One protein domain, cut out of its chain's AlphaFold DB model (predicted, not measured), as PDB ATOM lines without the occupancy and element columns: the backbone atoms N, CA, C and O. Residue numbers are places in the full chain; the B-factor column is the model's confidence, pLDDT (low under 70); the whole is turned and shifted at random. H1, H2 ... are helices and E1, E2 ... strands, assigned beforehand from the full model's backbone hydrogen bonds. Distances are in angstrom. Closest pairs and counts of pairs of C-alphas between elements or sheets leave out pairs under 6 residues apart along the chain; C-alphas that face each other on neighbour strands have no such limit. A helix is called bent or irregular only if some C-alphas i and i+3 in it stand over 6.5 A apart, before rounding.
ATOM      1  N   ASP A 247      66.013 111.532  93.161       83.44
ATOM      2  CA  ASP A 247      66.248 110.104  93.412       83.44
ATOM      3  C   ASP A 247      66.970 109.966  94.771       83.44
ATOM      4  O   ASP A 247      68.202 109.892  94.854       83.44
ATOM      5  N   GLY A 248      66.211 110.006  95.871       85.88
ATOM      6  CA  GLY A 248      66.772 110.135  97.223       85.88
ATOM      7  C   GLY A 248      67.315 111.548  97.467       85.88
ATOM      8  O   GLY A 248      66.584 112.516  97.296       85.88
ATOM      9  N   ASN A 249      68.593 111.685  97.844       84.62
ATOM     10  CA  ASN A 249      69.245 112.999  98.010       84.62
ATOM     11  C   ASN A 249      69.864 113.542  96.710       84.62
ATOM     12  O   ASN A 249      70.414 114.642  96.692       84.62
ATOM     13  N   LYS A 250      69.811 112.769  95.624       90.88
ATOM     14  CA  LYS A 250      70.471 113.065  94.355       90.88
ATOM     15  C   LYS A 250      69.461 113.606  93.332       90.88
ATOM     16  O   LYS A 250      68.378 113.035  93.219       90.88
ATOM     17  N   PRO A 251      69.803 114.619  92.514       91.81
ATOM     18  CA  PRO A 251      68.953 115.038  91.402       91.81
ATOM     19  C   PRO A 251      68.739 113.902  90.394       91.81
ATOM     20  O   PRO A 251      69.699 113.332  89.865       91.81
ATOM     21  N   ALA A 252      67.476 113.575  90.118       88.50
ATOM     22  CA  ALA A 252      67.106 112.477  89.233       88.50
ATOM     23  C   ALA A 252      67.677 112.669  87.817       88.50
ATOM     24  O   ALA A 252      67.691 113.779  87.274       88.50
ATOM     25  N   GLY A 253      68.132 111.573  87.201       87.50
ATOM     26  CA  GLY A 253      68.637 111.540  85.822       87.50
ATOM     27  C   GLY A 253      70.115 111.891  85.641       87.50
ATOM     28  O   GLY A 253      70.720 111.428  84.675       87.50
ATOM     29  N   TYR A 254      70.721 112.636  86.564       90.81
ATOM     30  CA  TYR A 254      72.166 112.847  86.546       90.81
ATOM     31  C   TYR A 254      72.884 111.534  86.864       90.81
ATOM     32  O   TYR A 254      72.470 110.782  87.749       90.81
ATOM     33  N   THR A 255      73.974 111.225  86.176       90.31
ATOM     34  CA  THR A 255      74.795 110.038  86.469       90.31
ATOM     35  C   THR A 255      76.263 110.413  86.536       90.31
ATOM     36  O   THR A 255      76.650 111.514  86.149       90.31
ATOM     37  N   THR A 256      77.079 109.527  87.096       91.19
ATOM     38  CA  THR A 256      78.503 109.783  87.295       91.19
ATOM     39  C   THR A 256      79.348 108.593  86.879       91.19
ATOM     40  O   THR A 256      78.865 107.462  86.802       91.19
ATOM     41  N   GLN A 257      80.621 108.862  86.611       89.00
ATOM     42  CA  GLN A 257      81.675 107.863  86.484       89.00
ATOM     43  C   GLN A 257      82.855 108.304  87.349       89.00
ATOM     44  O   GLN A 257      83.226 109.477  87.317       89.00
ATOM     45  N   GLY A 258      83.431 107.363  88.096       87.50
ATOM     46  CA  GLY A 258      84.466 107.650  89.089       87.50
ATOM     47  C   GLY A 258      83.937 107.814  90.499       87.50
ATOM     48  O   GLY A 258      82.760 107.566  90.770       87.50
ATOM     49  N   ASN A 259      84.819 108.267  91.390       89.94
ATOM     50  CA  ASN A 259      84.455 108.584  92.763       89.94
ATOM     51  C   ASN A 259      83.811 109.976  92.841       89.94
ATOM     52  O   ASN A 259      84.427 110.939  93.286       89.94
ATOM     53  N   VAL A 260      82.578 110.088  92.335       92.00
ATOM     54  CA  VAL A 260      81.809 111.339  92.290       92.00
ATOM     55  C   VAL A 260      80.431 111.121  92.909       92.00
ATOM     56  O   VAL A 260      79.652 110.278  92.452       92.00
ATOM     57  N   THR A 261      80.111 111.933  93.909       94.69
ATOM     58  CA  THR A 261      78.825 111.974  94.609       94.69
ATOM     59  C   THR A 261      78.059 113.230  94.207       94.69
ATOM     60  O   THR A 261      78.636 114.312  94.102       94.69
ATOM     61  N   LEU A 262      76.755 113.074  93.966       96.25
ATOM     62  CA  LEU A 262      75.847 114.151  93.575       96.25
ATOM     63  C   LEU A 262      74.745 114.313  94.616       96.25
ATOM     64  O   LEU A 262      74.071 113.338  94.953       96.25
ATOM     65  N   GLU A 263      74.516 115.547  95.050       96.38
ATOM     66  CA  GLU A 263      73.480 115.906  96.018       96.38
ATOM     67  C   GLU A 263      72.692 117.127  95.527       96.38
ATOM     68  O   GLU A 263      73.231 118.015  94.864       96.38
ATOM     69  N   ALA A 264      71.401 117.182  95.850       95.25
ATOM     70  CA  ALA A 264      70.574 118.362  95.645       95.25
ATOM     71  C   ALA A 264      70.713 119.276  96.868       95.25
ATOM     72  O   ALA A 264      70.181 118.978  97.935       95.25
ATOM     73  N   ALA A 265      71.435 120.384  96.729       96.00
ATOM     74  CA  ALA A 265      71.600 121.359  97.800       96.00
ATOM     75  C   ALA A 265      70.566 122.487  97.683       96.00
ATOM     76  O   ALA A 265      70.098 122.823  96.592       96.00
ATOM     77  N   HIS A 266      70.204 123.093  98.815       95.38
ATOM     78  CA  HIS A 266      69.376 124.294  98.803       95.38
ATOM     79  C   HIS A 266      70.110 125.451  98.096       95.38
ATOM     80  O   HIS A 266      71.320 125.593  98.266       95.38
ATOM     81  N   PRO A 267      69.411 126.335  97.367       95.12
ATOM     82  CA  PRO A 267      70.023 127.482  96.686       95.12
ATOM     83  C   PRO A 267      70.704 128.511  97.604       95.12
ATOM     84  O   PRO A 267      71.417 129.389  97.130       95.12
ATOM     85  N   ILE A 325      70.192 123.378  93.753       96.12
ATOM     86  CA  ILE A 325      71.452 123.440  93.010       96.12
ATOM     87  C   ILE A 325      72.157 122.088  93.116       96.12
ATOM     88  O   ILE A 325      71.977 121.354  94.089       96.12
ATOM     89  N   LEU A 326      72.958 121.740  92.114       97.56
ATOM     90  CA  LEU A 326      73.717 120.497  92.112       97.56
ATOM     91  C   LEU A 326      75.005 120.688  92.914       97.56
ATOM     92  O   LEU A 326      75.852 121.487  92.524       97.56
ATOM     93  N   LYS A 327      75.158 119.936  94.004       97.75
ATOM     94  CA  LYS A 327      76.407 119.801  94.758       97.75
ATOM     95  C   LYS A 327      77.130 118.539  94.301       97.75
ATOM     96  O   LYS A 327      76.516 117.479  94.166       97.75
ATOM     97  N   ILE A 328      78.427 118.669  94.058       97.31
ATOM     98  CA  ILE A 328      79.264 117.630  93.472       97.31
ATOM     99  C   ILE A 328      80.523 117.501  94.320       97.31
ATOM    100  O   ILE A 328      81.290 118.453  94.434       97.31
ATOM    101  N   THR A 329      80.735 116.330  94.907       96.19
ATOM    102  CA  THR A 329      81.898 116.048  95.760       96.19
ATOM    103  C   THR A 329      82.551 114.745  95.352       96.19
ATOM    104  O   THR A 329      81.862 113.820  94.919       96.19
ATOM    105  N   GLY A 330      83.857 114.629  95.527       93.00
ATOM    106  CA  GLY A 330      84.564 113.406  95.181       93.00
ATOM    107  C   GLY A 330      86.069 113.572  95.225       93.00
ATOM    108  O   GLY A 330      86.568 114.563  95.757       93.00
ATOM    109  N   ASP A 331      86.761 112.601  94.638       88.75
ATOM    110  CA  ASP A 331      88.201 112.660  94.428       88.75
ATOM    111  C   ASP A 331      88.623 112.031  93.093       88.75
ATOM    112  O   ASP A 331      87.882 111.264  92.467       88.75
ATOM    113  N   ASN A 332      89.840 112.350  92.654       81.94
ATOM    114  CA  ASN A 332      90.468 111.745  91.479       81.94
ATOM    115  C   ASN A 332      91.208 110.421  91.768       81.94
ATOM    116  O   ASN A 332      92.041 110.012  90.960       81.94
ATOM    117  N   SER A 333      90.935 109.716  92.878       69.56
ATOM    118  CA  SER A 333      91.581 108.417  93.164       69.56
ATOM    119  C   SER A 333      91.147 107.301  92.202       69.56
ATOM    120  O   SER A 333      91.837 106.289  92.066       69.56
ATOM    121  N   GLY A 334      90.023 107.492  91.499       60.62
ATOM    122  CA  GLY A 334      89.630 106.732  90.315       60.62
ATOM    123  C   GLY A 334      89.972 107.506  89.046       60.62
ATOM    124  O   GLY A 334      89.789 108.718  89.004       60.62
ATOM    125  N   GLU A 335      90.444 106.810  88.007       70.12
ATOM    126  CA  GLU A 335      91.039 107.477  86.845       70.12
ATOM    127  C   GLU A 335      90.093 108.556  86.238       70.12
ATOM    128  O   GLU A 335      90.524 109.675  85.971       70.12
ATOM    129  N   SER A 336      88.793 108.283  86.054       81.75
ATOM    130  CA  SER A 336      87.833 109.234  85.451       81.75
ATOM    131  C   SER A 336      86.924 109.871  86.493       81.75
ATOM    132  O   SER A 336      86.445 109.165  87.367       81.75
ATOM    133  N   THR A 337      86.595 111.155  86.348       88.75
ATOM    134  CA  THR A 337      85.664 111.900  87.224       88.75
ATOM    135  C   THR A 337      84.696 112.703  86.368       88.75
ATOM    136  O   THR A 337      84.976 113.815  85.924       88.75
ATOM    137  N   ILE A 338      83.556 112.082  86.070       88.75
ATOM    138  CA  ILE A 338      82.609 112.574  85.070       88.75
ATOM    139  C   ILE A 338      81.227 112.721  85.688       88.75
ATOM    140  O   ILE A 338      80.746 111.818  86.375       88.75
ATOM    141  N   VAL A 339      80.565 113.828  85.366       91.88
ATOM    142  CA  VAL A 339      79.135 114.054  85.571       91.88
ATOM    143  C   VAL A 339      78.443 114.086  84.213       91.88
ATOM    144  O   VAL A 339      78.797 114.865  83.324       91.88
ATOM    145  N   TYR A 340      77.434 113.236  84.061       90.38
ATOM    146  CA  TYR A 340      76.571 113.175  82.893       90.38
ATOM    147  C   TYR A 340      75.242 113.863  83.186       90.38
ATOM    148  O   TYR A 340      74.621 113.647  84.232       90.38
ATOM    149  N   PHE A 341      74.800 114.671  82.229       89.50
ATOM    150  CA  PHE A 341      73.549 115.406  82.314       89.50
ATOM    151  C   PHE A 341      72.385 114.568  81.767       89.50
ATOM    152  O   PHE A 341      72.563 113.793  80.821       89.50
ATOM    153  N   PRO A 342      71.179 114.720  82.327       86.38
ATOM    154  CA  PRO A 342      69.991 114.054  81.811       86.38
ATOM    155  C   PRO A 342      69.463 114.762  80.555       86.38
ATOM    156  O   PRO A 342      68.940 115.870  80.631       86.38
ATOM    157  N   PHE A 343      69.548 114.108  79.397       79.81
ATOM    158  CA  PHE A 343      69.064 114.634  78.111       79.81
ATOM    159  C   PHE A 343      67.795 113.913  77.613       79.81
ATOM    160  O   PHE A 343      67.522 112.777  78.006       79.81
ATOM    161  N   ASP A 344      67.024 114.539  76.712       63.25
ATOM    162  CA  ASP A 344      65.873 113.910  76.040       63.25
ATOM    163  C   ASP A 344      66.303 112.715  75.158       63.25
ATOM    164  O   ASP A 344      67.027 112.845  74.176       63.25
ATOM    165  N   GLY A 345      65.860 111.506  75.509       59.25
ATOM    166  CA  GLY A 345      66.417 110.250  74.987       59.25
ATOM    167  C   GLY A 345      65.849 109.677  73.678       59.25
ATOM    168  O   GLY A 345      66.012 108.477  73.466       59.25
ATOM    169  N   GLN A 346      65.174 110.435  72.802       49.75
ATOM    170  CA  GLN A 346      64.437 109.823  71.667       49.75
ATOM    171  C   GLN A 346      64.877 110.178  70.237       49.75
ATOM    172  O   GLN A 346      64.306 109.644  69.290       49.75
ATOM    173  N   GLY A 347      65.940 110.951  70.022       49.00
ATOM    174  CA  GLY A 347      66.442 111.202  68.664       49.00
ATOM    175  C   GLY A 347      67.941 111.449  68.634       49.00
ATOM    176  O   GLY A 347      68.540 111.743  69.664       49.00
ATOM    177  N   ASN A 348      68.563 111.340  67.460       46.94
ATOM    178  CA  ASN A 348      69.874 111.948  67.220       46.94
ATOM    179  C   ASN A 348      69.699 113.474  67.302       46.94
ATOM    180  O   ASN A 348      69.545 114.139  66.285       46.94
ATOM    181  N   ILE A 349      69.641 114.019  68.521       51.88
ATOM    182  CA  ILE A 349      69.495 115.464  68.763       51.88
ATOM    183  C   ILE A 349      70.760 116.212  68.298       51.88
ATOM    184  O   ILE A 349      70.716 117.411  68.041       51.88
ATOM    185  N   LEU A 350      71.863 115.486  68.081       52.09
ATOM    186  CA  LEU A 350      73.062 115.984  67.423       52.09
ATOM    187  C   LEU A 350      73.166 115.398  66.014       52.09
ATOM    188  O   LEU A 350      73.613 114.274  65.819       52.09
ATOM    189  N   SER A 351      72.770 116.188  65.023       48.38
ATOM    190  CA  SER A 351      73.324 116.098  63.667       48.38
ATOM    191  C   SER A 351      74.447 117.127  63.460       48.38
ATOM    192  O   SER A 351      74.800 117.425  62.319       48.38
ATOM    193  N   LYS A 352      74.957 117.742  64.545       56.56
ATOM    194  CA  LYS A 352      75.761 118.972  64.509       56.56
ATOM    195  C   LYS A 352      76.897 118.983  65.535       56.56
ATOM    196  O   LYS A 352      76.825 118.344  66.579       56.56
ATOM    197  N   LYS A 353      77.920 119.771  65.199       65.56
ATOM    198  CA  LYS A 353      79.238 119.837  65.836       65.56
ATOM    199  C   LYS A 353      79.311 120.677  67.119       65.56
ATOM    200  O   LYS A 353      80.310 120.559  67.814       65.56
ATOM    201  N   TYR A 354      78.333 121.541  67.424       74.88
ATOM    202  CA  TYR A 354      78.442 122.517  68.522       74.88
ATOM    203  C   TYR A 354      77.146 122.686  69.326       74.88
ATOM    204  O   TYR A 354      76.061 122.762  68.752       74.88
ATOM    205  N   VAL A 355      77.278 122.840  70.647       78.31
ATOM    206  CA  VAL A 355      76.192 123.161  71.591       78.31
ATOM    207  C   VAL A 355      76.530 124.404  72.412       78.31
ATOM    208  O   VAL A 355      77.695 124.662  72.709       78.31
ATOM    209  N   HIS A 356      75.517 125.177  72.787       82.44
ATOM    210  CA  HIS A 356      75.656 126.269  73.737       82.44
ATOM    211  C   HIS A 356      75.373 125.761  75.141       82.44
ATOM    212  O   HIS A 356      74.268 125.291  75.411       82.44
ATOM    213  N   PHE A 357      76.341 125.878  76.042       87.50
ATOM    214  CA  PHE A 357      76.154 125.584  77.453       87.50
ATOM    215  C   PHE A 357      76.231 126.855  78.294       87.50
ATOM    216  O   PHE A 357      77.186 127.629  78.190       87.50
ATOM    217  N   LYS A 358      75.241 127.035  79.170       90.62
ATOM    218  CA  LYS A 358      75.229 128.076  80.196       90.62
ATOM    219  C   LYS A 358      74.968 127.468  81.556       90.62
ATOM    220  O   LYS A 358      74.114 126.602  81.688       90.62
ATOM    221  N   ALA A 359      75.663 127.950  82.571       94.12
ATOM    222  CA  ALA A 359      75.398 127.594  83.958       94.12
ATOM    223  C   ALA A 359      76.046 128.619  84.886       94.12
ATOM    224  O   ALA A 359      76.911 129.396  84.477       94.12
ATOM    225  N   TRP A 360      75.674 128.580  86.155       96.19
ATOM    226  CA  TRP A 360      76.477 129.174  87.213       96.19
ATOM    227  C   TRP A 360      77.306 128.087  87.876       96.19
ATOM    228  O   TRP A 360      76.766 127.049  88.258       96.19
ATOM    229  N   LEU A 361      78.605 128.327  87.998       97.56
ATOM    230  CA  LEU A 361      79.572 127.378  88.525       97.56
ATOM    231  C   LEU A 361      80.314 127.991  89.709       97.56
ATOM    232  O   LEU A 361      80.810 129.111  89.605       97.56
ATOM    233  N   LYS A 362      80.437 127.233  90.795       97.62
ATOM    234  CA  LYS A 362      81.334 127.544  91.905       97.62
ATOM    235  C   LYS A 362      82.258 126.370  92.186       97.62
ATOM    236  O   LYS A 362      81.785 125.249  92.362       97.62
ATOM    237  N   ILE A 363      83.558 126.635  92.268       97.12
ATOM    238  CA  ILE A 363      84.588 125.652  92.620       97.12
ATOM    239  C   ILE A 363      85.084 125.981  94.033       97.12
ATOM    240  O   ILE A 363      85.924 126.863  94.222       97.12
ATOM    241  N   SER A 364      84.516 125.309  95.039       95.75
ATOM    242  CA  SER A 364      84.890 125.538  96.444       95.75
ATOM    243  C   SER A 364      86.264 124.939  96.736       95.75
ATOM    244  O   SER A 364      87.117 125.619  97.303       95.75
ATOM    245  N   SER A 365      86.493 123.715  96.261       94.06
ATOM    246  CA  SER A 365      87.793 123.043  96.226       94.06
ATOM    247  C   SER A 365      87.941 122.264  94.917       94.06
ATOM    248  O   SER A 365      86.942 121.964  94.251       94.06
ATOM    249  N   GLY A 366      89.176 121.975  94.526       91.12
ATOM    250  CA  GLY A 366      89.532 121.463  93.211       91.12
ATOM    251  C   GLY A 366      90.184 122.519  92.319       91.12
ATOM    252  O   GLY A 366      90.040 123.727  92.508       91.12
ATOM    253  N   LYS A 367      90.874 122.054  91.281       91.00
ATOM    254  CA  LYS A 367      91.648 122.889  90.362       91.00
ATOM    255  C   LYS A 367      90.802 123.525  89.266       91.00
ATOM    256  O   LYS A 367      90.939 124.720  88.985       91.00
ATOM    257  N   GLN A 368      89.957 122.735  88.605       91.62
ATOM    258  CA  GLN A 368      89.134 123.209  87.490       91.62
ATOM    259  C   GLN A 368      87.977 122.270  87.155       91.62
ATOM    260  O   GLN A 368      87.986 121.081  87.463       91.62
ATOM    261  N   VAL A 369      87.001 122.811  86.436       93.75
ATOM    262  CA  VAL A 369      85.878 122.069  85.863       93.75
ATOM    263  C   VAL A 369      85.900 122.235  84.359       93.75
ATOM    264  O   VAL A 369      86.041 123.350  83.864       93.75
ATOM    265  N   LYS A 370      85.726 121.147  83.614       91.44
ATOM    266  CA  LYS A 370      85.710 121.167  82.150       91.44
ATOM    267  C   LYS A 370      84.378 120.706  81.592       91.44
ATOM    268  O   LYS A 370      83.742 119.826  82.162       91.44
ATOM    269  N   PHE A 371      83.998 121.251  80.442       90.69
ATOM    270  CA  PHE A 371      82.789 120.866  79.719       90.69
ATOM    271  C   PHE A 371      83.112 120.513  78.269       90.69
ATOM    272  O   PHE A 371      83.827 121.251  77.587       90.69
ATOM    273  N   GLY A 372      82.568 119.401  77.781       85.31
ATOM    274  CA  GLY A 372      82.746 118.978  76.394       85.31
ATOM    275  C   GLY A 372      82.695 117.478  76.194       85.31
ATOM    276  O   GLY A 372      82.355 116.721  77.103       85.31
ATOM    277  N   GLU A 373      83.018 117.057  74.975       81.50
ATOM    278  CA  GLU A 373      83.183 115.645  74.649       81.50
ATOM    279  C   GLU A 373      84.318 115.044  75.489       81.50
ATOM    280  O   GLU A 373      85.425 115.581  75.522       81.50
ATOM    281  N   ASN A 374      84.046 113.927  76.166       81.44
ATOM    282  CA  ASN A 374      84.974 113.212  77.046       81.44
ATOM    283  C   ASN A 374      85.552 114.059  78.199       81.44
ATOM    284  O   ASN A 374      86.613 113.729  78.739       81.44
ATOM    285  N   ALA A 375      84.880 115.138  78.609       86.06
ATOM    286  CA  ALA A 375      85.317 115.914  79.763       86.06
ATOM    287  C   ALA A 375      85.269 115.045  81.028       86.06
ATOM    288  O   ALA A 375      84.230 114.467  81.351       86.06
ATOM    289  N   GLY A 376      86.408 114.942  81.720       83.00
ATOM    290  CA  GLY A 376      86.576 114.107  82.915       83.00
ATOM    291  C   GLY A 376      87.055 112.677  82.649       83.00
ATOM    292  O   GLY A 376      87.306 111.938  83.600       83.00
ATOM    293  N   LEU A 377      87.180 112.266  81.379       80.94
ATOM    294  CA  LEU A 377      87.668 110.936  81.021       80.94
ATOM    295  C   LEU A 377      89.181 110.828  81.213       80.94
ATOM    296  O   LEU A 377      89.955 111.712  80.837       80.94
ATOM    297  N   SER A 378      89.590 109.677  81.724       72.69
ATOM    298  CA  SER A 378      90.972 109.234  81.787       72.69
ATOM    299  C   SER A 378      91.190 108.030  80.889       72.69
ATOM    300  O   SER A 378      90.494 107.020  80.962       72.69
ATOM    301  N   ASN A 379      92.198 108.120  80.046       60.19
ATOM    302  CA  ASN A 379      92.900 106.953  79.543       60.19
ATOM    303  C   ASN A 379      94.283 106.959  80.214       60.19
ATOM    304  O   ASN A 379      94.678 107.980  80.760       60.19
ATOM    305  N   ASN A 380      95.019 105.848  80.195       54.22
ATOM    306  CA  ASN A 380      96.367 105.673  80.777       54.22
ATOM    307  C   ASN A 380      97.473 106.652  80.280       54.22
ATOM    308  O   ASN A 380      98.664 106.367  80.389       54.22
ATOM    309  N   PHE A 381      97.111 107.799  79.708       46.38
ATOM    310  CA  PHE A 381      97.975 108.921  79.380       46.38
ATOM    311  C   PHE A 381      97.685 110.057  80.370       46.38
ATOM    312  O   PHE A 381      96.535 110.447  80.545       46.38
ATOM    313  N   ALA A 382      98.733 110.563  81.023       40.97
ATOM    314  CA  ALA A 382      98.705 111.668  81.984       40.97
ATOM    315  C   ALA A 382      97.613 112.728  81.683       40.97
ATOM    316  O   ALA A 382      97.589 113.306  80.598       40.97
ATOM    317  N   HIS A 383      96.702 112.946  82.640       46.75
ATOM    318  CA  HIS A 383      95.563 113.881  82.589       46.75
ATOM    319  C   HIS A 383      95.972 115.317  82.150       46.75
ATOM    320  O   HIS A 383      97.114 115.694  82.409       46.75
ATOM    321  N   PRO A 384      95.079 116.166  81.565       48.34
ATOM    322  CA  PRO A 384      93.629 116.121  81.749       48.34
ATOM    323  C   PRO A 384      92.754 116.384  80.503       48.34
ATOM    324  O   PRO A 384      92.870 117.406  79.831       48.34
ATOM    325  N   HIS A 385      91.741 115.528  80.336       55.84
ATOM    326  CA  HIS A 385      90.327 115.910  80.212       55.84
ATOM    327  C   HIS A 385      90.017 116.877  79.056       55.84
ATOM    328  O   HIS A 385      90.260 118.083  79.142       55.84
ATOM    329  N   TRP A 386      89.464 116.337  77.972       62.06
ATOM    330  CA  TRP A 386      89.010 117.107  76.813       62.06
ATOM    331  C   TRP A 386      87.899 118.102  77.193       62.06
ATOM    332  O   TRP A 386      87.239 117.957  78.220       62.06
ATOM    333  N   GLY A 387      87.715 119.143  76.378       75.81
ATOM    334  CA  GLY A 387      86.714 120.186  76.612       75.81
ATOM    335  C   GLY A 387      87.289 121.513  77.110       75.81
ATOM    336  O   GLY A 387      88.499 121.701  77.230       75.81
ATOM    337  N   ILE A 388      86.392 122.463  77.354       85.81
ATOM    338  CA  ILE A 388      86.713 123.837  77.743       85.81
ATOM    339  C   ILE A 388      86.675 123.930  79.270       85.81
ATOM    340  O   ILE A 388      85.657 123.596  79.877       85.81
ATOM    341  N   GLY A 389      87.788 124.348  79.879       89.00
ATOM    342  CA  GLY A 389      87.967 124.405  81.331       89.00
ATOM    343  C   GLY A 389      87.721 125.782  81.937       89.00
ATOM    344  O   GLY A 389      88.116 126.791  81.359       89.00
ATOM    345  N   ILE A 390      87.101 125.790  83.113       95.25
ATOM    346  CA  ILE A 390      86.968 126.928  84.018       95.25
ATOM    347  C   ILE A 390      87.784 126.621  85.272       95.25
ATOM    348  O   ILE A 390      87.536 125.617  85.943       95.25
ATOM    349  N   THR A 391      88.769 127.463  85.576       96.06
ATOM    350  CA  THR A 391      89.658 127.272  86.726       96.06
ATOM    351  C   THR A 391      89.015 127.752  88.020       96.06
ATOM    352  O   THR A 391      88.126 128.610  88.022       96.06
ATOM    353  N   LYS A 392      89.502 127.237  89.151       94.88
ATOM    354  CA  LYS A 392      89.119 127.743  90.470       94.88
ATOM    355  C   LYS A 392      89.385 129.242  90.616       94.88
ATOM    356  O   LYS A 392      88.517 129.958  91.092       94.88
ATOM    357  N   GLU A 393      90.509 129.736  90.103       96.94
ATOM    358  CA  GLU A 393      90.822 131.170  90.096       96.94
ATOM    359  C   GLU A 393      89.752 132.001  89.361       96.94
ATOM    360  O   GLU A 393      89.353 133.065  89.835       96.94
ATOM    361  N   GLN A 394      89.236 131.515  88.224       96.81
ATOM    362  CA  GLN A 394      88.131 132.180  87.523       96.81
ATOM    363  C   GLN A 394      86.841 132.166  88.349       96.81
ATOM    364  O   GLN A 394      86.106 133.154  88.345       96.81
ATOM    365  N   SER A 395      86.575 131.065  89.061       96.38
ATOM    366  CA  SER A 395      85.461 130.968  90.007       96.38
ATOM    367  C   SER A 395      85.595 131.983  91.137       96.38
ATOM    368  O   SER A 395      84.663 132.748  91.363       96.38
ATOM    369  N   ASP A 396      86.745 132.026  91.805       95.88
ATOM    370  CA  ASP A 396      86.994 132.850  92.993       95.88
ATOM    371  C   ASP A 396      86.975 134.353  92.677       95.88
ATOM    372  O   ASP A 396      86.482 135.150  93.474       95.88
ATOM    373  N   ASN A 397      87.442 134.744  91.487       96.19
ATOM    374  CA  ASN A 397      87.405 136.134  91.026       96.19
ATOM    375  C   ASN A 397      86.010 136.591  90.555       96.19
ATOM    376  O   ASN A 397      85.796 137.784  90.319       96.19
ATOM    377  N   ALA A 398      85.055 135.671  90.387       95.12
ATOM    378  CA  ALA A 398      83.689 136.016  90.023       95.12
ATOM    379  C   ALA A 398      82.896 136.530  91.244       95.12
ATOM    380  O   ALA A 398      83.211 136.189  92.385       95.12
ATOM    381  N   PRO A 399      81.825 137.324  91.045       93.56
ATOM    382  CA  PRO A 399      81.008 137.814  92.151       93.56
ATOM    383  C   PRO A 399      80.501 136.677  93.050       93.56
ATOM    384  O   PRO A 399      79.784 135.784  92.592       93.56
ATOM    385  N   ASP A 400      80.856 136.741  94.335       92.69
ATOM    386  CA  ASP A 400      80.524 135.748  95.372       92.69
ATOM    387  C   ASP A 400      81.063 134.328  95.078       92.69
ATOM    388  O   ASP A 400      80.553 133.321  95.575       92.69
ATOM    389  N   GLY A 401      82.097 134.234  94.240       93.00
ATOM    390  CA  GLY A 401      82.731 132.981  93.839       93.00
ATOM    391  C   GLY A 401      81.949 132.175  92.794       93.00
ATOM    392  O   GLY A 401      82.265 131.006  92.576       93.00
ATOM    393  N   TRP A 402      80.911 132.757  92.180       96.19
ATOM    394  CA  TRP A 402      80.049 132.103  91.191       96.19
ATOM    395  C   TRP A 402      80.329 132.616  89.779       96.19
ATOM    396  O   TRP A 402      79.869 133.691  89.381       96.19
ATOM    397  N   TYR A 403      81.041 131.816  88.992       96.38
ATOM    398  CA  TYR A 403      81.353 132.110  87.600       96.38
ATOM    399  C   TYR A 403      80.167 131.806  86.682       96.38
ATOM    400  O   TYR A 403      79.543 130.744  86.770       96.38
ATOM    401  N   ARG A 404      79.865 132.728  85.764       94.25
ATOM    402  CA  ARG A 404      78.873 132.500  84.710       94.25
ATOM    403  C   ARG A 404      79.531 131.772  83.546       94.25
ATOM    404  O   ARG A 404      80.233 132.386  82.748       94.25
ATOM    405  N   VAL A 405      79.274 130.475  83.433       92.38
ATOM    406  CA  VAL A 405      79.655 129.687  82.261       92.38
ATOM    407  C   VAL A 405      78.745 130.092  81.101       92.38
ATOM    408  O   VAL A 405      77.522 130.087  81.243       92.38
ATOM    409  N   ASP A 406      79.345 130.473  79.977       89.81
ATOM    410  CA  ASP A 406      78.668 130.874  78.738       89.81
ATOM    411  C   ASP A 406      79.593 130.454  77.582       89.81
ATOM    412  O   ASP A 406      80.522 131.177  77.218       89.81
ATOM    413  N   LEU A 407      79.466 129.193  77.149       85.19
ATOM    414  CA  LEU A 407      80.440 128.519  76.283       85.19
ATOM    415  C   LEU A 407      79.778 127.855  75.075       85.19
ATOM    416  O   LEU A 407      78.817 127.097  75.208       85.19
ATOM    417  N   VAL A 408      80.389 128.042  73.905       84.06
ATOM    418  CA  VAL A 408      80.131 127.239  72.705       84.06
ATOM    419  C   VAL A 408      81.061 126.031  72.717       84.06
ATOM    420  O   VAL A 408      82.279 126.173  72.617       84.06
ATOM    421  N   ILE A 409      80.490 124.841  72.857       82.00
ATOM    422  CA  ILE A 409      81.220 123.601  73.117       82.00
ATOM    423  C   ILE A 409      81.100 122.665  71.914       82.00
ATOM    424  O   ILE A 409      79.982 122.403  71.466       82.00
ATOM    425  N   PRO A 410      82.216 122.134  71.386       75.19
ATOM    426  CA  PRO A 410      82.162 121.111  70.355       75.19
ATOM    427  C   PRO A 410      81.680 119.768  70.924       75.19
ATOM    428  O   PRO A 410      82.078 119.373  72.022       75.19
ATOM    429  N   THR A 411      80.857 119.054  70.160       72.44
ATOM    430  CA  THR A 411      80.310 117.732  70.503       72.44
ATOM    431  C   THR A 411      80.515 116.736  69.367       72.44
ATOM    432  O   THR A 411      80.582 117.115  68.196       72.44
ATOM    433  N   SER A 412      80.551 115.449  69.711       67.69
ATOM    434  CA  SER A 412      80.654 114.344  68.752       67.69
ATOM    435  C   SER A 412      79.475 114.310  67.767       67.69
ATOM    436  O   SER A 412      78.320 114.366  68.187       67.69
ATOM    437  N   GLU A 413      79.739 114.139  66.465       60.16
ATOM    438  CA  GLU A 413      78.699 114.015  65.417       60.16
ATOM    439  C   GLU A 413      78.144 112.583  65.270       60.16
ATOM    440  O   GLU A 413      77.188 112.347  64.533       60.16
ATOM    441  N   VAL A 414      78.760 111.604  65.941       54.44
ATOM    442  CA  VAL A 414      78.499 110.167  65.727       54.44
ATOM    443  C   VAL A 414      77.596 109.569  66.816       54.44
ATOM    444  O   VAL A 414      76.971 108.528  66.610       54.44
ATOM    445  N   THR A 415      77.513 110.206  67.985       57.81
ATOM    446  CA  THR A 415      76.920 109.645  69.210       57.81
ATOM    447  C   THR A 415      75.821 110.548  69.788       57.81
ATOM    448  O   THR A 415      75.768 111.748  69.537       57.81
ATOM    449  N   LYS A 416      74.876 109.960  70.534       63.31
ATOM    450  CA  LYS A 416      73.771 110.696  71.181       63.31
ATOM    451  C   LYS A 416      74.312 111.526  72.355       63.31
ATOM    452  O   LYS A 416      75.249 111.081  72.995       63.31
ATOM    453  N   LEU A 417      73.668 112.648  72.708       67.56
ATOM    454  CA  LEU A 417      74.054 113.491  73.864       67.56
ATOM    455  C   LEU A 417      74.251 112.708  75.177       67.56
ATOM    456  O   LEU A 417      75.054 113.107  76.012       67.56
ATOM    457  N   GLY A 418      73.525 111.602  75.371       63.34
ATOM    458  CA  GLY A 418      73.711 110.729  76.528       63.34
ATOM    459  C   GLY A 418      75.060 110.001  76.503       63.34
ATOM    460  O   GLY A 418      75.371 109.303  75.540       63.34
ATOM    461  N   GLY A 419      75.821 110.107  77.594       70.06
ATOM    462  CA  GLY A 419      77.164 109.534  77.717       70.06
ATOM    463  C   GLY A 419      78.251 110.587  77.497       70.06
ATOM    464  O   GLY A 419      78.084 111.739  77.876       70.06
ATOM    465  N   GLN A 420      79.387 110.204  76.913       71.69
ATOM    466  CA  GLN A 420      80.578 111.066  76.848       71.69
ATOM    467  C   GLN A 420      80.537 112.138  75.744       71.69
ATOM    468  O   GLN A 420      81.464 112.934  75.638       71.69
ATOM    469  N   SER A 421      79.478 112.202  74.933       75.81
ATOM    470  CA  SER A 421      79.336 113.187  73.848       75.81
ATOM    471  C   SER A 421      79.210 114.626  74.356       75.81
ATOM    472  O   SER A 421      79.630 115.558  73.675       75.81
ATOM    473  N   PHE A 422      78.658 114.795  75.558       84.62
ATOM    474  CA  PHE A 422      78.767 116.002  76.365       84.62
ATOM    475  C   PHE A 422      78.795 115.598  77.835       84.62
ATOM    476  O   PHE A 422      77.842 115.000  78.343       84.62
ATOM    477  N   SER A 423      79.859 115.958  78.536       87.38
ATOM    478  CA  SER A 423      79.979 115.715  79.965       87.38
ATOM    479  C   SER A 423      80.624 116.890  80.686       87.38
ATOM    480  O   SER A 423      81.147 117.825  80.074       87.38
ATOM    481  N   MET A 424      80.553 116.841  82.013       92.00
ATOM    482  CA  MET A 424      81.307 117.707  82.905       92.00
ATOM    483  C   MET A 424      82.396 116.880  83.585       92.00
ATOM    484  O   MET A 424      82.100 115.867  84.213       92.00
ATOM    485  N   GLY A 425      83.643 117.315  83.448       90.62
ATOM    486  CA  GLY A 425      84.805 116.743  84.118       90.62
ATOM    487  C   GLY A 425      85.271 117.619  85.267       90.62
ATOM    488  O   GLY A 425      85.165 118.844  85.172       90.62
ATOM    489  N   ILE A 426      85.792 117.011  86.330       90.81
ATOM    490  CA  ILE A 426      86.261 117.748  87.507       90.81
ATOM    491  C   ILE A 426      87.689 117.324  87.839       90.81
ATOM    492  O   ILE A 426      87.976 116.150  88.052       90.81
ATOM    493  N   GLU A 427      88.591 118.294  87.872       88.44
ATOM    494  CA  GLU A 427      89.957 118.105  88.342       88.44
ATOM    495  C   GLU A 427      90.029 118.633  89.772       88.44
ATOM    496  O   GLU A 427      89.779 119.815  90.019       88.44
ATOM    497  N   GLY A 428      90.308 117.732  90.702       87.88
ATOM    498  CA  GLY A 428      90.486 117.999  92.117       87.88
ATOM    499  C   GLY A 428      91.802 118.684  92.430       87.88
ATOM    500  O   GLY A 428      92.558 119.072  91.535       87.88
ATOM    501  N   ASP A 429      92.022 118.906  93.718       86.38
ATOM    502  CA  ASP A 429      93.186 119.628  94.209       86.38
ATOM    503  C   ASP A 429      94.474 118.833  93.979       86.38
ATOM    504  O   ASP A 429      94.476 117.604  93.914       86.38
ATOM    505  N   GLU A 430      95.595 119.540  93.834       79.62
ATOM    506  CA  GLU A 430      96.879 118.902  93.513       79.62
ATOM    507  C   GLU A 430      97.399 118.008  94.651       79.62
ATOM    508  O   GLU A 430      98.144 117.063  94.391       79.62
ATOM    509  N   ASP A 431      96.989 118.290  95.892       79.31
ATOM    510  CA  ASP A 431      97.490 117.623  97.095       79.31
ATOM    511  C   ASP A 431      96.823 116.264  97.356       79.31
ATOM    512  O   ASP A 431      97.497 115.291  97.700       79.31
ATOM    513  N   ASP A 432      95.501 116.184  97.209       81.50
ATOM    514  CA  ASP A 432      94.702 115.011  97.585       81.50
ATOM    515  C   ASP A 432      93.675 114.589  96.523       81.50
ATOM    516  O   ASP A 432      93.017 113.555  96.667       81.50
ATOM    517  N   GLY A 433      93.558 115.348  95.432       84.31
ATOM    518  CA  GLY A 433      92.591 115.106  94.374       84.31
ATOM    519  C   GLY A 433      91.143 115.351  94.791       84.31
ATOM    520  O   GLY A 433      90.265 115.008  94.000       84.31
ATOM    521  N   LEU A 434      90.869 115.903  95.981       91.31
ATOM    522  CA  LEU A 434      89.512 116.197  96.440       91.31
ATOM    523  C   LEU A 434      88.924 117.385  95.676       91.31
ATOM    524  O   LEU A 434      89.627 118.294  95.238       91.31
ATOM    525  N   PHE A 435      87.602 117.388  95.527       93.75
ATOM    526  CA  PHE A 435      86.873 118.533  94.991       93.75
ATOM    527  C   PHE A 435      85.483 118.680  95.600       93.75
ATOM    528  O   PHE A 435      84.813 117.705  95.954       93.75
ATOM    529  N   GLU A 436      85.026 119.928  95.633       96.69
ATOM    530  CA  GLU A 436      83.677 120.337  95.995       96.69
ATOM    531  C   GLU A 436      83.228 121.446  95.039       96.69
ATOM    532  O   GLU A 436      83.698 122.588  95.080       96.69
ATOM    533  N   VAL A 437      82.289 121.101  94.163       97.56
ATOM    534  CA  VAL A 437      81.808 121.952  93.077       97.56
ATOM    535  C   VAL A 437      80.296 122.098  93.168       97.56
ATOM    536  O   VAL A 437      79.580 121.144  93.469       97.56
ATOM    537  N   TYR A 438      79.800 123.290  92.855       98.06
ATOM    538  CA  TYR A 438      78.376 123.569  92.765       98.06
ATOM    539  C   TYR A 438      78.009 124.077  91.376       98.06
ATOM    540  O   TYR A 438      78.688 124.938  90.816       98.06
ATOM    541  N   LEU A 439      76.911 123.559  90.833       97.56
ATOM    542  CA  LEU A 439      76.381 123.934  89.529       97.56
ATOM    543  C   LEU A 439      74.903 124.307  89.663       97.56
ATOM    544  O   LEU A 439      74.100 123.529  90.179       97.56
ATOM    545  N   ALA A 440      74.527 125.481  89.171       95.00
ATOM    546  CA  ALA A 440      73.155 125.968  89.220       95.00
ATOM    547  C   ALA A 440      72.662 126.387  87.833       95.00
ATOM    548  O   ALA A 440      73.408 126.970  87.041       95.00
ATOM    549  N   LEU A 441      71.381 126.113  87.569       91.38
ATOM    550  CA  LEU A 441      70.680 126.470  86.331       91.38
ATOM    551  C   LEU A 441      71.409 126.031  85.043       91.38
ATOM    552  O   LEU A 441      71.580 126.860  84.143       91.38
ATOM    553  N   PRO A 442      71.866 124.766  84.924       92.75
ATOM    554  CA  PRO A 442      72.495 124.309  83.702       92.75
ATOM    555  C   PRO A 442      71.495 124.321  82.545       92.75
ATOM    556  O   PRO A 442      70.384 123.787  82.611       92.75
ATOM    557  N   TYR A 443      71.931 124.936  81.463       86.44
ATOM    558  CA  TYR A 443      71.202 125.103  80.229       86.44
ATOM    559  C   TYR A 443      72.084 124.633  79.086       86.44
ATOM    560  O   TYR A 443      73.231 125.061  78.970       86.44
ATOM    561  N   LEU A 444      71.545 123.764  78.241       83.88
ATOM    562  CA  LEU A 444      72.206 123.333  77.023       83.88
ATOM    563  C   LEU A 444      71.245 123.480  75.853       83.88
ATOM    564  O   LEU A 444      70.130 122.968  75.905       83.88
ATOM    565  N   ALA A 445      71.685 124.140  74.795       77.56
ATOM    566  CA  ALA A 445      70.940 124.256  73.555       77.56
ATOM    567  C   ALA A 445      71.810 123.915  72.357       77.56
ATOM    568  O   ALA A 445      73.036 123.978  72.399       77.56
ATOM    569  N   ASN A 446      71.154 123.539  71.269       71.81
ATOM    570  CA  ASN A 446      71.816 123.412  69.985       71.81
ATOM    571  C   ASN A 446      71.963 124.818  69.383       71.81
ATOM    572  O   ASN A 446      70.971 125.536  69.341       71.81
ATOM    573  N   LEU A 447      73.157 125.205  68.922       62.59
ATOM    574  CA  LEU A 447      73.513 126.592  68.549       62.59
ATOM    575  C   LEU A 447      72.734 127.210  67.377       62.59
ATOM    576  O   LEU A 447      72.933 128.380  67.062       62.59
ATOM    577  N   ASP A 448      71.824 126.462  66.764       56.59
ATOM    578  CA  ASP A 448      70.897 126.975  65.750       56.59
ATOM    579  C   ASP A 448      69.672 127.683  66.361       56.59
ATOM    580  O   ASP A 448      68.755 128.101  65.654       56.59
ATOM    581  N   ASN A 449      69.603 127.782  67.685       48.84
ATOM    582  CA  ASN A 449      68.482 128.341  68.417       48.84
ATOM    583  C   ASN A 449      69.107 128.732  69.780       48.84
ATOM    584  O   ASN A 449      69.874 127.945  70.325       48.84
ATOM    585  N   ASP A 450      68.883 129.930  70.338       46.03
ATOM    586  CA  ASP A 450      69.679 130.345  71.507       46.03
ATOM    587  C   ASP A 450      68.924 131.156  72.555       46.03
ATOM    588  O   ASP A 450      68.819 132.383  72.487       46.03
ATOM    589  N   SER A 451      68.303 130.466  73.520       44.28
ATOM    590  CA  SER A 451      67.314 131.066  74.414       44.28
ATOM    591  C   SER A 451      66.747 130.159  75.502       44.28
ATOM    592  O   SER A 451      66.330 129.030  75.275       44.28
ATOM    593  N   TRP A 452      66.607 130.722  76.687       44.72
ATOM    594  CA  TRP A 452      66.232 130.004  77.890       44.72
ATOM    595  C   TRP A 452      64.724 129.694  77.980       44.72
ATOM    596  O   TRP A 452      63.955 130.477  78.535       44.72
ATOM    597  N   LEU A 453      64.304 128.533  77.469       40.56
ATOM    598  CA  LEU A 453      63.060 127.876  77.880       40.56
ATOM    599  C   LEU A 453      63.407 126.607  78.677       40.56
ATOM    600  O   LEU A 453      64.256 125.846  78.212       40.56
TER     601      LEU A 453
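What this domain is: This is residues 247 to 267 and 325 to 453 of the 663 residues of an uncharacterized protein of Moorea sp. SIO3H5 (UniProt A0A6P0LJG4). Two antiparallel five-stranded sheets lie face to face as a loose-edged sandwich: E1, E4, E9, E6, E7 in that order make one layer, and E2, E3, E10, E5, E8 make the other, which is twisted and has the two long bent strands E5 and E10. The chain passes back and forth between the layers, and the short helix H1 sits at one edge, beside E5 and E8. The printed part has 150 residues, with ten named strands and one named helix in the order E1 to E7, H1, E8 to E10; the class is mostly strand, though under half of the residues are in named elements. It is compact, with a radius of gyration of the C-alphas of 14.6 A and spans of 41 by 37 by 32 A.

Where its parts are: E1 is residues 255 to 257, with C-alpha 255 at (74.795, 110.038, 86.469). E2 is residues 260 to 265, E3 325 to 331, 20.0 A long, and E4 338 to 340. E5, residues 354 to 365, measures 29.2 A and bends by 65 degrees at residue 360. E6 is residues 368 to 372, E7 388 to 391, and H1 392 to 396. E8, residues 403 to 410, measures 20.5 A; E9 is residues 423 to 427. E10, residues 434 to 446, measures 32.6 A, bends by 70 degrees at residue 441 and ends with C-alpha 446 at (71.816, 123.412, 69.985).

How they stand to each other: E1 and E4 are antiparallel, with N 340 and O 255 2.8 A apart. E4 and E9 have N 339 and O 424 at 2.8 A, E9 and E6 N 370 and O 425 at 2.8 A. The hairpin E6 and E7 has N 369 and O 390 at 2.9 A. In the other sheet, the pairs within hydrogen-bond range include N 261 and O 329 at 2.8 A across E2 and E3, N 328 and O 437 at 2.8 A across E3 and E10, N 358 and O 443 at 2.8 A across E10 and E5, and N 355 and O 409 at 2.9 A across E5 and E8, each two strands being antiparallel neighbours. Between the sheets, the closest C-alphas of E6 and E8 are those of Gly 372 and Ile 409, 5.9 A apart; E3 and E9 are near each other. H1, whose O i to N i+4 pair is within hydrogen-bond range, stands at the level of the second sheet, at a height of 2.1 A, and only grazes the first with residues 392 to 395.

The domain as a whole: The farthest C-alphas, of Gly 347 and Asp 431, are 42.6 A apart. Residues 268 to 324 are not printed, and C-alphas 267 and 325 are 5.6 A apart across the cut. The links E4 to E5, E6 to E7 and E8 to E9 are long. Mean pLDDT of the printed part is 81.2; residues 333 to 334, 344 to 353, 379 to 386, 412 to 418 and 447 to 453 are under 70.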